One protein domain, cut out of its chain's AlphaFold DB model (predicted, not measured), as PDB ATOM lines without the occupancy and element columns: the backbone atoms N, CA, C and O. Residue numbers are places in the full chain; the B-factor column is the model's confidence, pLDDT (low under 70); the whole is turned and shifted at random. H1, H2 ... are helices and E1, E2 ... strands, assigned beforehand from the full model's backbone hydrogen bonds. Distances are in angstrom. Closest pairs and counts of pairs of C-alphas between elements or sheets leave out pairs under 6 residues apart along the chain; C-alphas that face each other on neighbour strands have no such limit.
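Overview. This is residues 14 to 176 of the 176 residues of an uncharacterized protein of Lactobacillaceae bacterium (UniProt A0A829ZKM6). A small sheet of three strands, with H2 packed on one face and H3 next to H2, forms the head of a long rod whose shaft is H1 and H4, side by side and antiparallel. At the far end the chain turns through H5, and H6 folds back onto H4 and H1. The printed part has 163 residues, mostly helix, in the order H1 E1 H2 H3 E2 E3 H4 H5 H6, with sheet order E1 E3 E2, antiparallel. It is extended, with a radius of gyration of the C-alphas of 27.5 A and spans of 90 by 25 by 19 A.

Arrangement. In the sheet, E3, residues 96 to 101, is the inner strand between E1, residues 58 to 60, and E2, residues 86 to 91. N 58 and O 99 are 2.9 A apart, within hydrogen-bond range; in the hairpin E2 and E3, N 89 and O 98 are 2.8 A apart. H2, residues 66 to 75, and H4, residues 102 to 145, are on opposite faces; the closest C-alphas are Leu 66 and Ile 88, 6.1 A, and Asp 87 and His 102, 5.7 A. H3, residues 80 to 83, touches H2 at the C-alphas of Arg 70 and Val 83, 5.9 A. E1, H2, H3 and E2 form a split strand-helix-strand unit, two strands that run the same way in one sheet with helices between them along the chain and E3 between them in the sheet, and its crossover is right-handed. H1, residues 14 to 49, touches H4, closest at the C-alphas of Leu 44 and His 111, 5.6 A, at a shallow tilt of 21 degrees, opposite ways. H6, residues 158 to 174, makes with them an up and down bundle, each helix running against the one before; its residues 165 to 172 touch H4, closest at the C-alphas of Ile 140 and Ser 168, 6.6 A, and it only just touches H1, with 3 pairs within 8 A. H5, residues 148 to 153, is close to H6 but not clearly touching, at 7.4 A between the C-alphas of Ile 151 and Phe 161. Every O i to N i+4 pair is within hydrogen-bond range in H1, H2, H5 and H6, and 38 of 40 in H4; H3 is too short for one.

Along the chain. H4 is 64.8 A long, H1 52.4 A and H6 24.5 A; E2 is 16.2 A and E3 16.7 A. H1 begins at C-alpha 14 (-17.035, -6.770, -16.148), and H6 ends at C-alpha 174 (-1.645, -13.018, -5.719).

Size, cuts and confidence. The C-alphas of Gly 77 and Asn 149, the two farthest apart, are 90.6 A apart. The printed part has no cut, no link is long, and no printed residue is under 70 in pLDDT.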
ATOM      1  N   GLN A  14     -17.827  -8.004 -16.219       90.62
ATOM      2  CA  GLN A  14     -17.035  -6.770 -16.148       90.62
ATOM      3  C   GLN A  14     -17.384  -5.892 -14.931       90.62
ATOM      4  O   GLN A  14     -16.490  -5.308 -14.330       90.62
ATOM      5  N   VAL A  15     -18.664  -5.836 -14.540       90.38
ATOM      6  CA  VAL A  15     -19.129  -5.071 -13.368       90.38
ATOM      7  C   VAL A  15     -18.673  -5.766 -12.091       90.38
ATOM      8  O   VAL A  15     -18.078  -5.132 -11.226       90.38
ATOM      9  N   ARG A  16     -18.845  -7.090 -12.023       91.25
ATOM     10  CA  ARG A  16     -18.382  -7.892 -10.883       91.25
ATOM     11  C   ARG A  16     -16.873  -7.782 -10.675       91.25
ATOM     12  O   ARG A  16     -16.429  -7.627  -9.543       91.25
ATOM     13  N   LEU A  17     -16.087  -7.823 -11.757       93.50
ATOM     14  CA  LEU A  17     -14.641  -7.607 -11.677       93.50
ATOM     15  C   LEU A  17     -14.310  -6.197 -11.164       93.50
ATOM     16  O   LEU A  17     -13.395  -6.063 -10.362       93.50
ATOM     17  N   SER A  18     -15.051  -5.165 -11.583       93.06
ATOM     18  CA  SER A  18     -14.852  -3.798 -11.082       93.06
ATOM     19  C   SER A  18     -15.031  -3.713  -9.566       93.06
ATOM     20  O   SER A  18     -14.164  -3.166  -8.899       93.06
ATOM     21  N   TYR A  19     -16.092  -4.305  -9.012       92.25
ATOM     22  CA  TYR A  19     -16.305  -4.301  -7.559       92.25
ATOM     23  C   TYR A  19     -15.202  -5.041  -6.803       92.25
ATOM     24  O   TYR A  19     -14.697  -4.535  -5.808       92.25
ATOM     25  N   ILE A  20     -14.760  -6.192  -7.318       93.00
ATOM     26  CA  ILE A  20     -13.626  -6.926  -6.740       93.00
ATOM     27  C   ILE A  20     -12.360  -6.053  -6.726       93.00
ATOM     28  O   ILE A  20     -11.615  -6.069  -5.750       93.00
ATOM     29  N   LEU A  21     -12.103  -5.283  -7.789       93.94
ATOM     30  CA  LEU A  21     -10.961  -4.367  -7.851       93.94
ATOM     31  C   LEU A  21     -11.093  -3.198  -6.860       93.94
ATOM     32  O   LEU A  21     -10.112  -2.859  -6.198       93.94
ATOM     33  N   ASP A  22     -12.289  -2.629  -6.703       93.88
ATOM     34  CA  ASP A  22     -12.560  -1.568  -5.721       93.88
ATOM     35  C   ASP A  22     -12.368  -2.070  -4.273       93.88
ATOM     36  O   ASP A  22     -11.827  -1.363  -3.408       93.88
ATOM     37  N   ASP A  23     -12.765  -3.316  -4.002       92.31
ATOM     38  CA  ASP A  23     -12.559  -3.978  -2.713       92.31
ATOM     39  C   ASP A  23     -11.074  -4.258  -2.445       92.31
ATOM     40  O   ASP A  23     -10.606  -4.040  -1.322       92.31
ATOM     41  N   ILE A  24     -10.303  -4.652  -3.468       93.62
ATOM     42  CA  ILE A  24      -8.836  -4.770  -3.384       93.62
ATOM     43  C   ILE A  24      -8.214  -3.418  -3.019       93.62
ATOM     44  O   ILE A  24      -7.447  -3.340  -2.059       93.62
ATOM     45  N   GLU A  25      -8.585  -2.334  -3.706       93.81
ATOM     46  CA  GLU A  25      -8.053  -0.997  -3.409       93.81
ATOM     47  C   GLU A  25      -8.406  -0.553  -1.977       93.81
ATOM     48  O   GLU A  25      -7.626   0.101  -1.273       93.81
ATOM     49  N   THR A  26      -9.605  -0.896  -1.510       91.38
ATOM     50  CA  THR A  26     -10.031  -0.629  -0.133       91.38
ATOM     51  C   THR A  26      -9.202  -1.425   0.876       91.38
ATOM     52  O   THR A  26      -8.782  -0.870   1.900       91.38
ATOM     53  N   LEU A  27      -8.922  -2.695   0.581       94.00
ATOM     54  CA  LEU A  27      -8.087  -3.560   1.405       94.00
ATOM     55  C   LEU A  27      -6.637  -3.055   1.472       94.00
ATOM     56  O   LEU A  27      -6.071  -3.012   2.567       94.00
ATOM     57  N   ASP A  28      -6.070  -2.589   0.360       93.31
ATOM     58  CA  ASP A  28      -4.719  -2.015   0.299       93.31
ATOM     59  C   ASP A  28      -4.611  -0.727   1.125       93.31
ATOM     60  O   ASP A  28      -3.730  -0.582   1.980       93.31
ATOM     61  N   ARG A  29      -5.583   0.185   0.984       92.38
ATOM     62  CA  ARG A  29      -5.669   1.387   1.834       92.38
ATOM     63  C   ARG A  29      -5.796   1.031   3.313       92.38
ATOM     64  O   ARG A  29      -5.296   1.753   4.185       92.38
ATOM     65  N   TYR A  30      -6.479  -0.065   3.630       93.62
ATOM     66  CA  TYR A  30      -6.570  -0.560   4.996       93.62
ATOM     67  C   TYR A  30      -5.236  -1.147   5.483       93.62
ATOM     68  O   TYR A  30      -4.829  -0.855   6.612       93.62
ATOM     69  N   ALA A  31      -4.513  -1.885   4.637       93.62
ATOM     70  CA  ALA A  31      -3.175  -2.402   4.927       93.62
ATOM     71  C   ALA A  31      -2.188  -1.272   5.263       93.62
ATOM     72  O   ALA A  31      -1.488  -1.338   6.277       93.62
ATOM     73  N   ASP A  32      -2.215  -0.167   4.515       95.38
ATOM     74  CA  ASP A  32      -1.412   1.026   4.812       95.38
ATOM     75  C   ASP A  32      -1.701   1.602   6.204       95.38
ATOM     76  O   ASP A  32      -0.801   2.045   6.929       95.38
ATOM     77  N   ARG A  33      -2.973   1.598   6.619       93.75
ATOM     78  CA  ARG A  33      -3.360   2.041   7.965       93.75
ATOM     79  C   ARG A  33      -2.820   1.089   9.032       93.75
ATOM     80  O   ARG A  33      -2.346   1.575  10.060       93.75
ATOM     81  N   VAL A  34      -2.853  -0.225   8.795       95.38
ATOM     82  CA  VAL A  34      -2.256  -1.236   9.688       95.38
ATOM     83  C   VAL A  34      -0.755  -0.985   9.847       95.38
ATOM     84  O   VAL A  34      -0.265  -0.938  10.975       95.38
ATOM     85  N   ILE A  35      -0.033  -0.739   8.748       96.12
ATOM     86  CA  ILE A  35       1.410  -0.439   8.765       96.12
ATOM     87  C   ILE A  35       1.701   0.802   9.619       96.12
ATOM     88  O   ILE A  35       2.593   0.775  10.470       96.12
ATOM     89  N   LYS A  36       0.918   1.875   9.457       95.81
ATOM     90  CA  LYS A  36       1.078   3.112  10.243       95.81
ATOM     91  C   LYS A  36       0.856   2.888  11.740       95.81
ATOM     92  O   LYS A  36       1.611   3.425  12.549       95.81
ATOM     93  N   VAL A  37      -0.157   2.112  12.129       94.38
ATOM     94  CA  VAL A  37      -0.402   1.793  13.548       94.38
ATOM     95  C   VAL A  37       0.705   0.893  14.097       94.38
ATOM     96  O   VAL A  37       1.231   1.175  15.170       94.38
ATOM     97  N   LYS A  38       1.152  -0.112  13.333       96.06
ATOM     98  CA  LYS A  38       2.290  -0.970  13.701       96.06
ATOM     99  C   LYS A  38       3.563  -0.161  13.959       96.06
ATOM    100  O   LYS A  38       4.260  -0.415  14.938       96.06
ATOM    101  N   ALA A  39       3.843   0.840  13.125       96.62
ATOM    102  CA  ALA A  39       4.975   1.741  13.326       96.62
ATOM    103  C   ALA A  39       4.853   2.547  14.632       96.62
ATOM    104  O   ALA A  39       5.840   2.684  15.347       96.62
ATOM    105  N   LYS A  40       3.651   3.025  14.984       96.25
ATOM    106  CA  LYS A  40       3.411   3.736  16.253       96.25
ATOM    107  C   LYS A  40       3.598   2.842  17.476       96.25
ATOM    108  O   LYS A  40       4.212   3.282  18.441       96.25
ATOM    109  N   VAL A  41       3.101   1.602  17.436       96.31
ATOM    110  CA  VAL A  41       3.322   0.617  18.512       96.31
ATOM    111  C   VAL A  41       4.818   0.409  18.721       96.31
ATOM    112  O   VAL A  41       5.304   0.554  19.838       96.31
ATOM    113  N   LYS A  42       5.563   0.179  17.630       96.56
ATOM    114  CA  LYS A  42       7.019   0.032  17.683       96.56
ATOM    115  C   LYS A  42       7.707   1.270  18.269       96.56
ATOM    116  O   LYS A  42       8.529   1.127  19.155       96.56
ATOM    117  N   GLN A  43       7.341   2.474  17.829       97.12
ATOM    118  CA  GLN A  43       7.915   3.715  18.364       97.12
ATOM    119  C   GLN A  43       7.699   3.867  19.874       97.12
ATOM    120  O   GLN A  43       8.599   4.323  20.574       97.12
ATOM    121  N   LEU A  44       6.517   3.504  20.381       96.00
ATOM    122  CA  LEU A  44       6.223   3.565  21.815       96.00
ATOM    123  C   LEU A  44       7.005   2.504  22.595       96.00
ATOM    124  O   LEU A  44       7.509   2.806  23.672       96.00
ATOM    125  N   PHE A  45       7.149   1.300  22.038       94.31
ATOM    126  CA  PHE A  45       7.979   0.246  22.616       94.31
ATOM    127  C   PHE A  45       9.461   0.652  22.666       94.31
ATOM    128  O   PHE A  45      10.074   0.615  23.728       94.31
ATOM    129  N   ASP A  46      10.011   1.132  21.547       95.56
ATOM    130  CA  ASP A  46      11.397   1.603  21.454       95.56
ATOM    131  C   ASP A  46      11.648   2.765  22.438       95.56
ATOM    132  O   ASP A  46      12.695   2.825  23.081       95.56
ATOM    133  N   ALA A  47      10.670   3.665  22.617       94.69
ATOM    134  CA  ALA A  47      10.757   4.758  23.585       94.69
ATOM    135  C   ALA A  47      10.819   4.271  25.041       94.69
ATOM    136  O   ALA A  47      11.476   4.917  25.853       94.69
ATOM    137  N   LEU A  48      10.150   3.162  25.377       93.81
ATOM    138  CA  LEU A  48      10.242   2.534  26.699       93.81
ATOM    139  C   LEU A  48      11.587   1.824  26.889       93.81
ATOM    140  O   LEU A  48      12.175   1.905  27.967       93.81
ATOM    141  N   ASP A  49      12.095   1.159  25.851       93.69
ATOM    142  CA  ASP A  49      13.352   0.410  25.939       93.69
ATOM    143  C   ASP A  49      14.581   1.324  26.084       93.69
ATOM    144  O   ASP A  49      15.509   1.018  26.841       93.69
ATOM    145  N   GLN A  50      14.543   2.488  25.431       95.31
ATOM    146  CA  GLN A  50      15.594   3.511  25.463       95.31
ATOM    147  C   GLN A  50      15.599   4.375  26.736       95.31
ATOM    148  O   GLN A  50      16.465   5.243  26.874       95.31
ATOM    149  N   LEU A  51      14.658   4.178  27.669       95.19
ATOM    150  CA  LEU A  51      14.662   4.911  28.938       95.19
ATOM    151  C   LEU A  51      15.948   4.631  29.735       95.19
ATOM    152  O   LEU A  51      16.421   3.487  29.765       95.19
ATOM    153  N   PRO A  52      16.502   5.642  30.435       93.88
ATOM    154  CA  PRO A  52      17.610   5.414  31.351       93.88
ATOM    155  C   PRO A  52      17.179   4.429  32.444       93.88
ATOM    156  O   PRO A  52      16.011   4.392  32.828       93.88
ATOM    157  N   ILE A  53      18.130   3.657  32.981       90.62
ATOM    158  CA  ILE A  53      17.862   2.599  33.976       90.62
ATOM    159  C   ILE A  53      17.026   3.124  35.156       90.62
ATOM    160  O   ILE A  53      16.131   2.431  35.625       90.62
ATOM    161  N   SER A  54      17.263   4.365  35.588       88.00
ATOM    162  CA  SER A  54      16.540   5.022  36.685       88.00
ATOM    163  C   SER A  54      15.083   5.392  36.380       88.00
ATOM    164  O   SER A  54      14.332   5.681  37.304       88.00
ATOM    165  N   GLU A  55      14.685   5.442  35.107       89.81
ATOM    166  CA  GLU A  55      13.311   5.739  34.674       89.81
ATOM    167  C   GLU A  55      12.582   4.501  34.139       89.81
ATOM    168  O   GLU A  55      11.393   4.593  33.818       89.81
ATOM    169  N   LYS A  56      13.266   3.353  34.023       92.62
ATOM    170  CA  LYS A  56      12.627   2.129  33.542       92.62
ATOM    171  C   LYS A  56      11.504   1.711  34.499       92.62
ATOM    172  O   LYS A  56      11.669   1.803  35.717       92.62
ATOM    173  N   PRO A  57      10.359   1.261  33.959       93.75
ATOM    174  CA  PRO A  57       9.288   0.736  34.785       93.75
ATOM    175  C   PRO A  57       9.776  -0.493  35.559       93.75
ATOM    176  O   PRO A  57      10.508  -1.326  35.022       93.75
ATOM    177  N   ALA A  58       9.357  -0.602  36.814       92.00
ATOM    178  CA  ALA A  58       9.617  -1.760  37.657       92.00
ATOM    179  C   ALA A  58       8.406  -2.695  37.652       92.00
ATOM    180  O   ALA A  58       7.272  -2.248  37.490       92.00
ATOM    181  N   SER A  59       8.649  -3.985  37.859       92.44
ATOM    182  CA  SER A  59       7.606  -4.989  38.055       92.44
ATOM    183  C   SER A  59       7.701  -5.502  39.482       92.44
ATOM    184  O   SER A  59       8.770  -5.950  39.893       92.44
ATOM    185  N   ILE A  60       6.603  -5.421  40.229       90.44
ATOM    186  CA  ILE A  60       6.525  -5.888  41.616       90.44
ATOM    187  C   ILE A  60       5.382  -6.884  41.781       90.44
ATOM    188  O   ILE A  60       4.351  -6.767  41.123       90.44
ATOM    189  N   GLU A  61       5.553  -7.859  42.664       89.12
ATOM    190  CA  GLU A  61       4.510  -8.826  43.012       89.12
ATOM    191  C   GLU A  61       3.761  -8.377  44.275       89.12
ATOM    192  O   GLU A  61       4.326  -7.711  45.141       89.12
ATOM    193  N   GLY A  62       2.488  -8.759  44.404       78.19
ATOM    194  CA  GLY A  62       1.763  -8.679  45.680       78.19
ATOM    195  C   GLY A  62       1.148  -7.324  46.055       78.19
ATOM    196  O   GLY A  62       0.428  -7.269  47.049       78.19
ATOM    197  N   ILE A  63       1.340  -6.261  45.264       81.62
ATOM    198  CA  ILE A  63       0.682  -4.958  45.473       81.62
ATOM    199  C   ILE A  63      -0.175  -4.615  44.263       81.62
ATOM    200  O   ILE A  63       0.363  -4.389  43.186       81.62
ATOM    201  N   TYR A  64      -1.494  -4.510  44.426       84.12
ATOM    202  CA  TYR A  64      -2.430  -4.349  43.298       84.12
ATOM    203  C   TYR A  64      -3.215  -3.037  43.297       84.12
ATOM    204  O   TYR A  64      -4.042  -2.813  42.415       84.12
ATOM    205  N   ASN A  65      -2.978  -2.153  44.265       89.62
ATOM    206  CA  ASN A  65      -3.602  -0.835  44.287       89.62
ATOM    207  C   ASN A  65      -2.609   0.261  44.688       89.62
ATOM    208  O   ASN A  65      -1.609   0.032  45.368       89.62
ATOM    209  N   LEU A  66      -2.892   1.472  44.206       91.50
ATOM    210  CA  LEU A  66      -1.990   2.614  44.313       91.50
ATOM    211  C   LEU A  66      -1.837   3.089  45.760       91.50
ATOM    212  O   LEU A  66      -0.802   3.644  46.110       91.50
ATOM    213  N   TYR A  67      -2.865   2.897  46.588       91.62
ATOM    214  CA  TYR A  67      -2.825   3.296  47.988       91.62
ATOM    215  C   TYR A  67      -1.817   2.445  48.763       91.62
ATOM    216  O   TYR A  67      -0.897   3.006  49.353       91.62
ATOM    217  N   ASP A  68      -1.929   1.118  48.682       91.25
ATOM    218  CA  ASP A  68      -1.029   0.184  49.363       91.25
ATOM    219  C   ASP A  68       0.417   0.382  48.908       91.25
ATOM    220  O   ASP A  68       1.312   0.508  49.741       91.25
ATOM    221  N   PHE A  69       0.632   0.547  47.597       91.38
ATOM    222  CA  PHE A  69       1.952   0.858  47.047       91.38
ATOM    223  C   PHE A  69       2.560   2.119  47.675       91.38
ATOM    224  O   PHE A  69       3.709   2.133  48.113       91.38
ATOM    225  N   ARG A  70       1.780   3.202  47.739       93.06
ATOM    226  CA  ARG A  70       2.245   4.469  48.309       93.06
ATOM    227  C   ARG A  70       2.494   4.359  49.809       93.06
ATOM    228  O   ARG A  70       3.468   4.930  50.289       93.06
ATOM    229  N   MET A  71       1.650   3.630  50.536       92.25
ATOM    230  CA  MET A  71       1.844   3.379  51.963       92.25
ATOM    231  C   MET A  71       3.132   2.601  52.227       92.25
ATOM    232  O   MET A  71       3.868   2.966  53.137       92.25
ATOM    233  N   GLU A  72       3.449   1.602  51.405       91.19
ATOM    234  CA  GLU A  72       4.700   0.849  51.516       91.19
ATOM    235  C   GLU A  72       5.935   1.719  51.244       91.19
ATOM    236  O   GLU A  72       6.911   1.678  51.988       91.19
ATOM    237  N   LEU A  73       5.895   2.600  50.242       91.19
ATOM    238  CA  LEU A  73       7.001   3.541  50.033       91.19
ATOM    239  C   LEU A  73       7.205   4.481  51.232       91.19
ATOM    240  O   LEU A  73       8.341   4.790  51.597       91.19
ATOM    241  N   LEU A  74       6.117   4.930  51.864       93.38
ATOM    242  CA  LEU A  74       6.193   5.778  53.053       93.38
ATOM    243  C   LEU A  74       6.787   5.031  54.255       93.38
ATOM    244  O   LEU A  74       7.581   5.622  54.987       93.38
ATOM    245  N   THR A  75       6.458   3.748  54.457       93.62
ATOM    246  CA  THR A  75       7.060   2.941  55.539       93.62
ATOM    247  C   THR A  75       8.551   2.692  55.313       93.62
ATOM    248  O   THR A  75       9.302   2.588  56.282       93.62
ATOM    249  N   LEU A  76       9.000   2.689  54.055       93.25
ATOM    250  CA  LEU A  76      10.414   2.639  53.667       93.25
ATOM    251  C   LEU A  76      11.137   3.997  53.768       93.25
ATOM    252  O   LEU A  76      12.327   4.087  53.466       93.25
ATOM    253  N   GLY A  77      10.449   5.059  54.202       93.81
ATOM    254  CA  GLY A  77      11.038   6.384  54.408       93.81
ATOM    255  C   GLY A  77      11.170   7.232  53.140       93.81
ATOM    256  O   GLY A  77      11.878   8.242  53.154       93.81
ATOM    257  N   VAL A  78      10.496   6.864  52.045       92.56
ATOM    258  CA  VAL A  78      10.478   7.677  50.821       92.56
ATOM    259  C   VAL A  78       9.710   8.980  51.085       92.56
ATOM    260  O   VAL A  78       8.595   8.941  51.614       92.56
ATOM    261  N   PRO A  79      10.250  10.158  50.714       94.12
ATOM    262  CA  PRO A  79       9.561  11.422  50.927       94.12
ATOM    263  C   PRO A  79       8.204  11.471  50.221       94.12
ATOM    264  O   PRO A  79       8.091  11.100  49.055       94.12
ATOM    265  N   ILE A  80       7.192  12.031  50.891       91.44
ATOM    266  CA  ILE A  80       5.820  12.150  50.368       91.44
ATOM    267  C   ILE A  80       5.800  12.684  48.925       91.44
ATOM    268  O   ILE A  80       5.183  12.086  48.052       91.44
ATOM    269  N   HIS A  81       6.514  13.773  48.642       90.69
ATOM    270  CA  HIS A  81       6.526  14.387  47.309       90.69
ATOM    271  C   HIS A  81       7.127  13.493  46.206       90.69
ATOM    272  O   HIS A  81       6.821  13.707  45.035       90.69
ATOM    273  N   GLU A  82       7.962  12.509  46.552       89.19
ATOM    274  CA  GLU A  82       8.483  11.502  45.618       89.19
ATOM    275  C   GLU A  82       7.465  10.379  45.391       89.19
ATOM    276  O   GLU A  82       7.219   9.990  44.252       89.19
ATOM    277  N   VAL A  83       6.796   9.917  46.454       90.69
ATOM    278  CA  VAL A  83       5.761   8.866  46.397       90.69
ATOM    279  C   VAL A  83       4.645   9.220  45.410       90.69
ATOM    280  O   VAL A  83       4.185   8.379  44.636       90.69
ATOM    281  N   TYR A  84       4.229  10.487  45.394       89.88
ATOM    282  CA  TYR A  84       3.159  10.956  44.516       89.88
ATOM    283  C   TYR A  84       3.551  11.077  43.041       89.88
ATOM    284  O   TYR A  84       2.662  11.362  42.255       89.88
ATOM    285  N   LYS A  85       4.814  10.854  42.646       91.25
ATOM    286  CA  LYS A  85       5.238  10.875  41.228       91.25
ATOM    287  C   LYS A  85       4.949   9.572  40.485       91.25
ATOM    288  O   LYS A  85       5.066   9.533  39.253       91.25
ATOM    289  N   PHE A  86       4.652   8.510  41.229       92.06
ATOM    290  CA  PHE A  86       4.446   7.175  40.697       92.06
ATOM    291  C   PHE A  86       2.964   6.882  40.474       92.06
ATOM    292  O   PHE A  86       2.098   7.231  41.288       92.06
ATOM    293  N   ASP A  87       2.727   6.174  39.378       94.62
ATOM    294  CA  ASP A  87       1.505   5.449  39.079       94.62
ATOM    295  C   ASP A  87       1.807   3.955  39.042       94.62
ATOM    296  O   ASP A  87       2.957   3.526  38.885       94.62
ATOM    297  N   ILE A  88       0.741   3.167  39.128       94.88
ATOM    298  CA  ILE A  88       0.812   1.724  38.974       94.88
ATOM    299  C   ILE A  88      -0.172   1.239  37.909       94.88
ATOM    300  O   ILE A  88      -1.223   1.846  37.698       94.88
ATOM    301  N   LYS A  89       0.151   0.109  37.286       94.44
ATOM    302  CA  LYS A  89      -0.734  -0.644  36.402       94.44
ATOM    303  C   LYS A  89      -0.673  -2.127  36.792       94.44
ATOM    304  O   LYS A  89       0.340  -2.769  36.524       94.44
ATOM    305  N   PRO A  90      -1.714  -2.665  37.445       92.50
ATOM    306  CA  PRO A  90      -1.809  -4.096  37.717       92.50
ATOM    307  C   PRO A  90      -1.906  -4.908  36.419       92.50
ATOM    308  O   PRO A  90      -2.660  -4.536  35.521       92.50
ATOM    309  N   GLU A  91      -1.200  -6.033  36.360       90.31
ATOM    310  CA  GLU A  91      -1.245  -7.042  35.294       90.31
ATOM    311  C   GLU A  91      -1.664  -8.392  35.898       90.31
ATOM    312  O   GLU A  91      -0.811  -9.231  36.212       90.31
ATOM    313  N   PRO A  92      -2.974  -8.632  36.103       83.62
ATOM    314  CA  PRO A  92      -3.455  -9.817  36.812       83.62
ATOM    315  C   PRO A  92      -3.039 -11.137  36.155       83.62
ATOM    316  O   PRO A  92      -2.746 -12.100  36.854       83.62
ATOM    317  N   GLU A  93      -2.967 -11.174  34.821       86.69
ATOM    318  CA  GLU A  93      -2.560 -12.364  34.059       86.69
ATOM    319  C   GLU A  93      -1.105 -12.770  34.323       86.69
ATOM    320  O   GLU A  93      -0.756 -13.944  34.215       86.69
ATOM    321  N   LEU A  94      -0.266 -11.801  34.689       87.44
ATOM    322  CA  LEU A  94       1.144 -12.003  35.002       87.44
ATOM    323  C   LEU A  94       1.412 -12.001  36.513       87.44
ATOM    324  O   LEU A  94       2.547 -12.225  36.916       87.44
ATOM    325  N   ASN A  95       0.387 -11.766  37.343       88.19
ATOM    326  CA  ASN A  95       0.490 -11.638  38.800       88.19
ATOM    327  C   ASN A  95       1.541 -10.597  39.242       88.19
ATOM    328  O   ASN A  95       2.231 -10.766  40.246       88.19
ATOM    329  N   VAL A  96       1.662  -9.511  38.476       91.88
ATOM    330  CA  VAL A  96       2.578  -8.403  38.764       91.88
ATOM    331  C   VAL A  96       1.861  -7.066  38.664       91.88
ATOM    332  O   VAL A  96       0.794  -6.945  38.066       91.88
ATOM    333  N   THR A  97       2.483  -6.039  39.217       94.50
ATOM    334  CA  THR A  97       2.098  -4.647  39.053       94.50
ATOM    335  C   THR A  97       3.271  -3.878  38.487       94.50
ATOM    336  O   THR A  97       4.370  -3.874  39.044       94.50
ATOM    337  N   ILE A  98       3.024  -3.204  37.369       94.81
ATOM    338  CA  ILE A  98       3.988  -2.309  36.753       94.81
ATOM    339  C   ILE A  98       3.950  -0.983  37.503       94.81
ATOM    340  O   ILE A  98       2.889  -0.383  37.665       94.81
ATOM    341  N   VAL A  99       5.112  -0.502  37.924       94.06
ATOM    342  CA  VAL A  99       5.292   0.779  38.604       94.06
ATOM    343  C   VAL A  99       6.141   1.677  37.728       94.06
ATOM    344  O   VAL A  99       7.216   1.286  37.273       94.06
ATOM    345  N   ALA A 100       5.683   2.904  37.503       95.12
ATOM    346  CA  ALA A 100       6.449   3.881  36.748       95.12
ATOM    347  C   ALA A 100       6.078   5.307  37.154       95.12
ATOM    348  O   ALA A 100       5.057   5.550  37.795       95.12
ATOM    349  N   THR A 101       6.888   6.280  36.745       94.44
ATOM    350  CA  THR A 101       6.496   7.689  36.876       94.44
ATOM    351  C   THR A 101       5.290   7.996  35.986       94.44
ATOM    352  O   THR A 101       5.108   7.361  34.944       94.44
ATOM    353  N   HIS A 102       4.515   9.035  36.313       93.12
ATOM    354  CA  HIS A 102       3.380   9.479  35.484       93.12
ATOM    355  C   HIS A 102       3.718   9.633  33.993       93.12
ATOM    356  O   HIS A 102       2.901   9.350  33.115       93.12
ATOM    357  N   LYS A 103       4.923  10.127  33.684       93.44
ATOM    358  CA  LYS A 103       5.382  10.332  32.305       93.44
ATOM    359  C   LYS A 103       5.523   8.998  31.571       93.44
ATOM    360  O   LYS A 103       5.031   8.878  30.452       93.44
ATOM    361  N   VAL A 104       6.169   8.019  32.199       96.44
ATOM    362  CA  VAL A 104       6.404   6.689  31.624       96.44
ATOM    363  C   VAL A 104       5.102   5.894  31.568       96.44
ATOM    364  O   VAL A 104       4.791   5.305  30.536       96.44
ATOM    365  N   MET A 105       4.269   5.975  32.608       96.25
ATOM    366  CA  MET A 105       2.975   5.296  32.645       96.25
ATOM    367  C   MET A 105       2.038   5.762  31.518       96.25
ATOM    368  O   MET A 105       1.371   4.954  30.876       96.25
ATOM    369  N   LYS A 106       2.055   7.058  31.173       95.62
ATOM    370  CA  LYS A 106       1.336   7.573  29.992       95.62
ATOM    371  C   LYS A 106       1.806   6.946  28.676       95.62
ATOM    372  O   LYS A 106       0.998   6.828  27.756       95.62
ATOM    373  N   ILE A 107       3.087   6.596  28.547       96.25
ATOM    374  CA  ILE A 107       3.621   5.922  27.353       96.25
ATOM    375  C   ILE A 107       3.146   4.467  27.329       96.25
ATOM    376  O   ILE A 107       2.682   4.024  26.284       96.25
ATOM    377  N   ILE A 108       3.180   3.777  28.474       96.19
ATOM    378  CA  ILE A 108       2.682   2.399  28.625       96.19
ATOM    379  C   ILE A 108       1.205   2.314  28.220       96.19
ATOM    380  O   ILE A 108       0.869   1.579  27.299       96.19
ATOM    381  N   TYR A 109       0.330   3.153  28.787       95.81
ATOM    382  CA  TYR A 109      -1.090   3.138  28.413       95.81
ATOM    383  C   TYR A 109      -1.326   3.425  26.926       95.81
ATOM    384  O   TYR A 109      -2.158   2.778  26.294       95.81
ATOM    385  N   LYS A 110      -0.582   4.372  26.340       96.62
ATOM    386  CA  LYS A 110      -0.661   4.641  24.895       96.62
ATOM    387  C   LYS A 110      -0.182   3.453  24.069       96.62
ATOM    388  O   LYS A 110      -0.759   3.188  23.018       96.62
ATOM    389  N   HIS A 111       0.880   2.776  24.502       96.00
ATOM    390  CA  HIS A 111       1.374   1.574  23.844       96.00
ATOM    391  C   HIS A 111       0.281   0.506  23.822       96.00
ATOM    392  O   HIS A 111      -0.042   0.006  22.748       96.00
ATOM    393  N   ASP A 112      -0.347   0.239  24.964       94.19
ATOM    394  CA  ASP A 112      -1.375  -0.795  25.087       94.19
ATOM    395  C   ASP A 112      -2.616  -0.475  24.254       94.19
ATOM    396  O   ASP A 112      -3.133  -1.343  23.554       94.19
ATOM    397  N   GLU A 113      -3.049   0.789  24.241       95.88
ATOM    398  CA  GLU A 113      -4.141   1.251  23.384       95.88
ATOM    399  C   GLU A 113      -3.822   1.022  21.896       95.88
ATOM    400  O   GLU A 113      -4.644   0.486  21.146       95.88
ATOM    401  N   GLN A 114      -2.619   1.403  21.445       96.19
ATOM    402  CA  GLN A 114      -2.222   1.211  20.049       96.19
ATOM    403  C   GLN A 114      -2.022  -0.269  19.701       96.19
ATOM    404  O   GLN A 114      -2.355  -0.667  18.585       96.19
ATOM    405  N   ALA A 115      -1.508  -1.083  20.625       95.44
ATOM    406  CA  ALA A 115      -1.331  -2.518  20.440       95.44
ATOM    407  C   ALA A 115      -2.686  -3.228  20.335       95.44
ATOM    408  O   ALA A 115      -2.903  -4.009  19.408       95.44
ATOM    409  N   HIS A 116      -3.636  -2.889  21.210       95.50
ATOM    410  CA  HIS A 116      -5.003  -3.390  21.134       95.50
ATOM    411  C   HIS A 116      -5.659  -3.007  19.802       95.50
ATOM    412  O   HIS A 116      -6.149  -3.870  19.074       95.50
ATOM    413  N   ARG A 117      -5.569  -1.727  19.417       95.12
ATOM    414  CA  ARG A 117      -6.059  -1.248  18.119       95.12
ATOM    415  C   ARG A 117      -5.419  -1.997  16.950       95.12
ATOM    416  O   ARG A 117      -6.117  -2.333  15.997       95.12
ATOM    417  N   LEU A 118      -4.107  -2.236  16.993       97.12
ATOM    418  CA  LEU A 118      -3.397  -2.983  15.958       97.12
ATOM    419  C   LEU A 118      -3.950  -4.405  15.830       97.12
ATOM    420  O   LEU A 118      -4.200  -4.844  14.710       97.12
ATOM    421  N   ASN A 119      -4.179  -5.092  16.950       96.06
ATOM    422  CA  ASN A 119      -4.724  -6.449  16.962       96.06
ATOM    423  C   ASN A 119      -6.118  -6.500  16.326       96.06
ATOM    424  O   ASN A 119      -6.318  -7.255  15.375       96.06
ATOM    425  N   THR A 120      -7.038  -5.618  16.733       95.31
ATOM    426  CA  THR A 120      -8.370  -5.510  16.109       95.31
ATOM    427  C   THR A 120      -8.278  -5.205  14.615       95.31
ATOM    428  O   THR A 120      -9.023  -5.753  13.798       95.31
ATOM    429  N   MET A 121      -7.343  -4.334  14.220       96.44
ATOM    430  CA  MET A 121      -7.160  -4.011  12.810       96.44
ATOM    431  C   MET A 121      -6.628  -5.207  12.013       96.44
ATOM    432  O   MET A 121      -7.093  -5.425  10.900       96.44
ATOM    433  N   LEU A 122      -5.707  -5.997  12.568       96.94
ATOM    434  CA  LEU A 122      -5.196  -7.214  11.932       96.94
ATOM    435  C   LEU A 122      -6.283  -8.280  11.769       96.94
ATOM    436  O   LEU A 122      -6.355  -8.909  10.715       96.94
ATOM    437  N   GLU A 123      -7.137  -8.467  12.773       96.00
ATOM    438  CA  GLU A 123      -8.296  -9.365  12.686       96.00
ATOM    439  C   GLU A 123      -9.254  -8.929  11.579       96.00
ATOM    440  O   GLU A 123      -9.612  -9.729  10.715       96.00
ATOM    441  N   THR A 124      -9.583  -7.635  11.545       93.81
ATOM    442  CA  THR A 124     -10.428  -7.053  10.494       93.81
ATOM    443  C   THR A 124      -9.805  -7.255   9.112       93.81
ATOM    444  O   THR A 124     -10.471  -7.738   8.206       93.81
ATOM    445  N   TYR A 125      -8.512  -6.953   8.947       94.44
ATOM    446  CA  TYR A 125      -7.804  -7.142   7.677       94.44
ATOM    447  C   TYR A 125      -7.864  -8.598   7.201       94.44
ATOM    448  O   TYR A 125      -8.134  -8.857   6.031       94.44
ATOM    449  N   ARG A 126      -7.649  -9.559   8.111       94.31
ATOM    450  CA  ARG A 126      -7.747 -10.990   7.795       94.31
ATOM    451  C   ARG A 126      -9.156 -11.381   7.360       94.31
ATOM    452  O   ARG A 126      -9.284 -12.131   6.400       94.31
ATOM    453  N   ALA A 127     -10.188 -10.881   8.042       92.94
ATOM    454  CA  ALA A 127     -11.577 -11.148   7.677       92.94
ATOM    455  C   ALA A 127     -11.891 -10.628   6.266       92.94
ATOM    456  O   ALA A 127     -12.292 -11.412   5.411       92.94
ATOM    457  N   LEU A 128     -11.578  -9.356   5.993       91.81
ATOM    458  CA  LEU A 128     -11.787  -8.729   4.684       91.81
ATOM    459  C   LEU A 128     -11.053  -9.463   3.561       91.81
ATOM    460  O   LEU A 128     -11.633  -9.758   2.520       91.81
ATOM    461  N   ARG A 129      -9.784  -9.815   3.791       94.00
ATOM    462  CA  ARG A 129      -8.994 -10.583   2.825       94.00
ATOM    463  C   ARG A 129      -9.617 -11.951   2.547       94.00
ATOM    464  O   ARG A 129      -9.630 -12.387   1.402       94.00
ATOM    465  N   ASN A 130     -10.108 -12.639   3.575       92.56
ATOM    466  CA  ASN A 130     -10.728 -13.953   3.414       92.56
ATOM    467  C   ASN A 130     -12.053 -13.881   2.655       92.56
ATOM    468  O   ASN A 130     -12.338 -14.778   1.865       92.56
ATOM    469  N   ASP A 131     -12.855 -12.845   2.889       91.38
ATOM    470  CA  ASP A 131     -14.117 -12.657   2.175       91.38
ATOM    471  C   ASP A 131     -13.863 -12.331   0.699       91.38
ATOM    472  O   ASP A 131     -14.392 -13.024  -0.166       91.38
ATOM    473  N   LEU A 132     -12.904 -11.451   0.403       93.31
ATOM    474  CA  LEU A 132     -12.468 -11.175  -0.967       93.31
ATOM    475  C   LEU A 132     -11.941 -12.426  -1.699       93.31
ATOM    476  O   LEU A 132     -12.227 -12.629  -2.877       93.31
ATOM    477  N   ILE A 133     -11.207 -13.310  -1.009       92.50
ATOM    478  CA  ILE A 133     -10.763 -14.595  -1.581       92.50
ATOM    479  C   ILE A 133     -11.953 -15.482  -1.953       92.50
ATOM    480  O   ILE A 133     -11.929 -16.137  -3.002       92.50
ATOM    481  N   LYS A 134     -12.984 -15.537  -1.102       91.62
ATOM    482  CA  LYS A 134     -14.202 -16.307  -1.389       91.62
ATOM    483  C   LYS A 134     -14.935 -15.716  -2.585       91.62
ATOM    484  O   LYS A 134     -15.252 -16.468  -3.503       91.62
ATOM    485  N   ASP A 135     -15.125 -14.401  -2.610       90.62
ATOM    486  CA  ASP A 135     -15.820 -13.705  -3.694       90.62
ATOM    487  C   ASP A 135     -15.103 -13.899  -5.028       90.62
ATOM    488  O   ASP A 135     -15.731 -14.246  -6.031       90.62
ATOM    489  N   LEU A 136     -13.773 -13.794  -5.032       93.12
ATOM    490  CA  LEU A 136     -12.953 -14.045  -6.210       93.12
ATOM    491  C   LEU A 136     -13.023 -15.509  -6.669       93.12
ATOM    492  O   LEU A 136     -13.120 -15.780  -7.866       93.12
ATOM    493  N   THR A 137     -13.024 -16.464  -5.737       92.31
ATOM    494  CA  THR A 137     -13.177 -17.893  -6.059       92.31
ATOM    495  C   THR A 137     -14.547 -18.167  -6.681       92.31
ATOM    496  O   THR A 137     -14.628 -18.786  -7.743       92.31
ATOM    497  N   CYS A 138     -15.617 -17.654  -6.066       91.12
ATOM    498  CA  CYS A 138     -16.977 -17.753  -6.589       91.12
ATOM    499  C   CYS A 138     -17.091 -17.104  -7.973       91.12
ATOM    500  O   CYS A 138     -17.672 -17.696  -8.881       91.12
ATOM    501  N   PHE A 139     -16.487 -15.931  -8.166       93.81
ATOM    502  CA  PHE A 139     -16.476 -15.247  -9.452       93.81
ATOM    503  C   PHE A 139     -15.781 -16.072 -10.540       93.81
ATOM    504  O   PHE A 139     -16.349 -16.267 -11.613       93.81
ATOM    505  N   ILE A 140     -14.601 -16.631 -10.259       93.88
ATOM    506  CA  ILE A 140     -13.882 -17.507 -11.197       93.88
ATOM    507  C   ILE A 140     -14.712 -18.747 -11.546       93.88
ATOM    508  O   ILE A 140     -14.755 -19.161 -12.706       93.88
ATOM    509  N   ASP A 141     -15.380 -19.351 -10.566       93.38
ATOM    510  CA  ASP A 141     -16.227 -20.518 -10.806       93.38
ATOM    511  C   ASP A 141     -17.483 -20.182 -11.614       93.38
ATOM    512  O   ASP A 141     -17.920 -21.003 -12.422       93.38
ATOM    513  N   ASP A 142     -18.035 -18.979 -11.466       91.00
ATOM    514  CA  ASP A 142     -19.120 -18.488 -12.314       91.00
ATOM    515  C   ASP A 142     -18.642 -18.231 -13.747       91.00
ATOM    516  O   ASP A 142     -19.307 -18.655 -14.693       91.00
ATOM    517  N   LEU A 143     -17.457 -17.632 -13.930       92.50
ATOM    518  CA  LEU A 143     -16.856 -17.420 -15.254       92.50
ATOM    519  C   LEU A 143     -16.686 -18.737 -16.025       92.50
ATOM    520  O   LEU A 143     -16.921 -18.774 -17.231       92.50
ATOM    521  N   LYS A 144     -16.318 -19.832 -15.342       91.81
ATOM    522  CA  LYS A 144     -16.182 -21.168 -15.956       91.81
ATOM    523  C   LYS A 144     -17.508 -21.745 -16.459       91.81
ATOM    524  O   LYS A 144     -17.485 -22.614 -17.328       91.81
ATOM    525  N   LYS A 145     -18.642 -21.308 -15.906       91.31
ATOM    526  CA  LYS A 145     -19.984 -21.811 -16.247       91.31
ATOM    527  C   LYS A 145     -20.650 -21.023 -17.377       91.31
ATOM    528  O   LYS A 145     -21.686 -21.462 -17.870       91.31
ATOM    529  N   LEU A 146     -20.092 -19.878 -17.781       89.31
ATOM    530  CA  LEU A 146     -20.687 -19.033 -18.816       89.31
ATOM    531  C   LEU A 146     -20.656 -19.705 -20.189       89.31
ATOM    532  O   LEU A 146     -19.628 -20.209 -20.644       89.31
ATOM    533  N   THR A 147     -21.792 -19.660 -20.878       88.44
ATOM    534  CA  THR A 147     -21.920 -20.135 -22.255       88.44
ATOM    535  C   THR A 147     -21.656 -19.003 -23.257       88.44
ATOM    536  O   THR A 147     -21.766 -17.822 -22.916       88.44
ATOM    537  N   PRO A 148     -21.395 -19.311 -24.542       87.88
ATOM    538  CA  PRO A 148     -21.284 -18.285 -25.583       87.88
ATOM    539  C   PRO A 148     -22.523 -17.383 -25.712       87.88
ATOM    540  O   PRO A 148     -22.406 -16.227 -26.119       87.88
ATOM    541  N   ASN A 149     -23.713 -17.888 -25.366       88.81
ATOM    542  CA  ASN A 149     -24.940 -17.089 -25.364       88.81
ATOM    543  C   ASN A 149     -24.966 -16.095 -24.198       88.81
ATOM    544  O   ASN A 149     -25.416 -14.966 -24.387       88.81
ATOM    545  N   ASP A 150     -24.434 -16.472 -23.036       87.50
ATOM    546  CA  ASP A 150     -24.312 -15.568 -21.889       87.50
ATOM    547  C   ASP A 150     -23.317 -14.444 -22.183       87.50
ATOM    548  O   ASP A 150     -23.606 -13.279 -21.926       87.50
ATOM    549  N   ILE A 151     -22.185 -14.764 -22.817       86.06
ATOM    550  CA  ILE A 151     -21.189 -13.769 -23.250       86.06
ATOM    551  C   ILE A 151     -21.839 -12.722 -24.169       86.06
ATOM    552  O   ILE A 151     -21.687 -11.519 -23.948       86.06
ATOM    553  N   LYS A 152     -22.633 -13.169 -25.153       87.56
ATOM    554  CA  LYS A 152     -23.401 -12.273 -26.034       87.56
ATOM    555  C   LYS A 152     -24.439 -11.456 -25.267       87.56
ATOM    556  O   LYS A 152     -24.579 -10.267 -25.537       87.56
ATOM    557  N   ARG A 153     -25.150 -12.074 -24.317       89.56
ATOM    558  CA  ARG A 153     -26.147 -11.408 -23.464       89.56
ATOM    559  C   ARG A 153     -25.525 -10.297 -22.616       89.56
ATOM    560  O   ARG A 153     -26.165  -9.276 -22.406       89.56
ATOM    561  N   TYR A 154     -24.285 -10.476 -22.169       88.94
ATOM    562  CA  TYR A 154     -23.523  -9.459 -21.442       88.94
ATOM    563  C   TYR A 154     -22.816  -8.441 -22.346       88.94
ATOM    564  O   TYR A 154     -22.092  -7.589 -21.837       88.94
ATOM    565  N   HIS A 155     -23.019  -8.511 -23.667       90.56
ATOM    566  CA  HIS A 155     -22.368  -7.647 -24.656       90.56
ATOM    567  C   HIS A 155     -20.832  -7.671 -24.583       90.56
ATOM    568  O   HIS A 155     -20.170  -6.688 -24.908       90.56
ATOM    569  N   LEU A 156     -20.263  -8.810 -24.178       89.38
ATOM    570  CA  LEU A 156     -18.822  -9.008 -24.102       89.38
ATOM    571  C   LEU A 156     -18.284  -9.537 -25.433       89.38
ATOM    572  O   LEU A 156     -18.838 -10.462 -26.030       89.38
ATOM    573  N   SER A 157     -17.156  -8.991 -25.879       91.25
ATOM    574  CA  SER A 157     -16.332  -9.651 -26.893       91.25
ATOM    575  C   SER A 157     -15.586 -10.846 -26.287       91.25
ATOM    576  O   SER A 157     -15.323 -10.895 -25.083       91.25
ATOM    577  N   ASN A 158     -15.178 -11.797 -27.134       88.81
ATOM    578  CA  ASN A 158     -14.370 -12.936 -26.687       88.81
ATOM    579  C   ASN A 158     -13.063 -12.484 -26.013       88.81
ATOM    580  O   ASN A 158     -12.650 -13.097 -25.035       88.81
ATOM    581  N   GLN A 159     -12.442 -11.406 -26.509       92.94
ATOM    582  CA  GLN A 159     -11.218 -10.867 -25.919       92.94
ATOM    583  C   GLN A 159     -11.476 -10.310 -24.516       92.94
ATOM    584  O   GLN A 159     -10.789 -10.701 -23.585       92.94
ATOM    585  N   GLN A 160     -12.523  -9.497 -24.338       92.81
ATOM    586  CA  GLN A 160     -12.878  -8.957 -23.018       92.81
ATOM    587  C   GLN A 160     -13.175 -10.066 -22.004       92.81
ATOM    588  O   GLN A 160     -12.761  -9.976 -20.853       92.81
ATOM    589  N   PHE A 161     -13.865 -11.132 -22.421       93.38
ATOM    590  CA  PHE A 161     -14.097 -12.283 -21.550       93.38
ATOM    591  C   PHE A 161     -12.786 -12.980 -21.146       93.38
ATOM    592  O   PHE A 161     -12.603 -13.302 -19.971       93.38
ATOM    593  N   LEU A 162     -11.866 -13.190 -22.095       93.31
ATOM    594  CA  LEU A 162     -10.549 -13.767 -21.807       93.31
ATOM    595  C   LEU A 162      -9.726 -12.874 -20.874       93.31
ATOM    596  O   LEU A 162      -9.115 -13.391 -19.943       93.31
ATOM    597  N   ASP A 163      -9.750 -11.559 -21.075       95.50
ATOM    598  CA  ASP A 163      -9.044 -10.599 -20.224       95.50
ATOM    599  C   ASP A 163      -9.585 -10.639 -18.790       95.50
ATOM    600  O   ASP A 163      -8.810 -10.805 -17.850       95.50
ATOM    601  N   ILE A 164     -10.912 -10.591 -18.614       95.56
ATOM    602  CA  ILE A 164     -11.570 -10.707 -17.301       95.56
ATOM    603  C   ILE A 164     -11.157 -12.003 -16.602       95.56
ATOM    604  O   ILE A 164     -10.806 -11.992 -15.420       95.56
ATOM    605  N   LYS A 165     -11.170 -13.124 -17.329       94.44
ATOM    606  CA  LYS A 165     -10.764 -14.423 -16.794       94.44
ATOM    607  C   LYS A 165      -9.295 -14.420 -16.363       94.44
ATOM    608  O   LYS A 165      -9.004 -14.818 -15.238       94.44
ATOM    609  N   ASN A 166      -8.395 -13.938 -17.217       95.44
ATOM    610  CA  ASN A 166      -6.960 -13.894 -16.940       95.44
ATOM    611  C   ASN A 166      -6.637 -12.994 -15.740       95.44
ATOM    612  O   ASN A 166      -5.857 -13.392 -14.877       95.44
ATOM    613  N   ILE A 167      -7.259 -11.811 -15.658       96.12
ATOM    614  CA  ILE A 167      -7.111 -10.893 -14.522       96.12
ATOM    615  C   ILE A 167      -7.572 -11.587 -13.239       96.12
ATOM    616  O   ILE A 167      -6.824 -11.631 -12.267       96.12
ATOM    617  N   SER A 168      -8.760 -12.195 -13.246       94.12
ATOM    618  CA  SER A 168      -9.319 -12.862 -12.062       94.12
ATOM    619  C   SER A 168      -8.443 -14.023 -11.585       94.12
ATOM    620  O   SER A 168      -8.167 -14.155 -10.395       94.12
ATOM    621  N   GLU A 169      -7.957 -14.855 -12.510       93.75
ATOM    622  CA  GLU A 169      -7.053 -15.963 -12.196       93.75
ATOM    623  C   GLU A 169      -5.693 -15.484 -11.671       93.75
ATOM    624  O   GLU A 169      -5.112 -16.152 -10.813       93.75
ATOM    625  N   GLN A 170      -5.182 -14.352 -12.165       94.62
ATOM    626  CA  GLN A 170      -3.948 -13.758 -11.655       94.62
ATOM    627  C   GLN A 170      -4.149 -13.202 -10.244       94.62
ATOM    628  O   GLN A 170      -3.395 -13.572  -9.348       94.62
ATOM    629  N   LEU A 171      -5.221 -12.438 -10.016       93.62
ATOM    630  CA  LEU A 171      -5.586 -11.955  -8.684       93.62
ATOM    631  C   LEU A 171      -5.698 -13.122  -7.691       93.62
ATOM    632  O   LEU A 171      -5.141 -13.075  -6.601       93.62
ATOM    633  N   ALA A 172      -6.323 -14.236  -8.078       90.81
ATOM    634  CA  ALA A 172      -6.471 -15.384  -7.182       90.81
ATOM    635  C   ALA A 172      -5.137 -16.052  -6.817       90.81
ATOM    636  O   ALA A 172      -5.053 -16.716  -5.782       90.81
ATOM    637  N   LYS A 173      -4.096 -15.903  -7.646       89.94
ATOM    638  CA  LYS A 173      -2.733 -16.336  -7.310       89.94
ATOM    639  C   LYS A 173      -2.072 -15.363  -6.347       89.94
ATOM    640  O   LYS A 173      -1.455 -15.820  -5.396       89.94
ATOM    641  N   ASP A 174      -2.242 -14.062  -6.559       87.56
ATOM    642  CA  ASP A 174      -1.645 -13.018  -5.719       87.56
ATOM    643  C   ASP A 174      -2.218 -13.034  -4.284       87.56
ATOM    644  O   ASP A 174      -1.550 -12.653  -3.322       87.56
ATOM    645  N   PHE A 175      -3.447 -13.535  -4.120       82.06
ATOM    646  CA  PHE A 175      -4.100 -13.716  -2.821       82.06
ATOM    647  C   PHE A 175      -3.830 -15.073  -2.127       82.06
ATOM    648  O   PHE A 175      -4.238 -15.239  -0.968       82.06
ATOM    649  N   LYS A 176      -3.150 -16.034  -2.764       72.50
ATOM    650  CA  LYS A 176      -2.750 -17.309  -2.128       72.50
ATOM    651  C   LYS A 176      -1.470 -17.163  -1.315       72.50
ATOM    652  O   LYS A 176      -1.464 -17.707  -0.189       72.50
TER     653      LYS A 176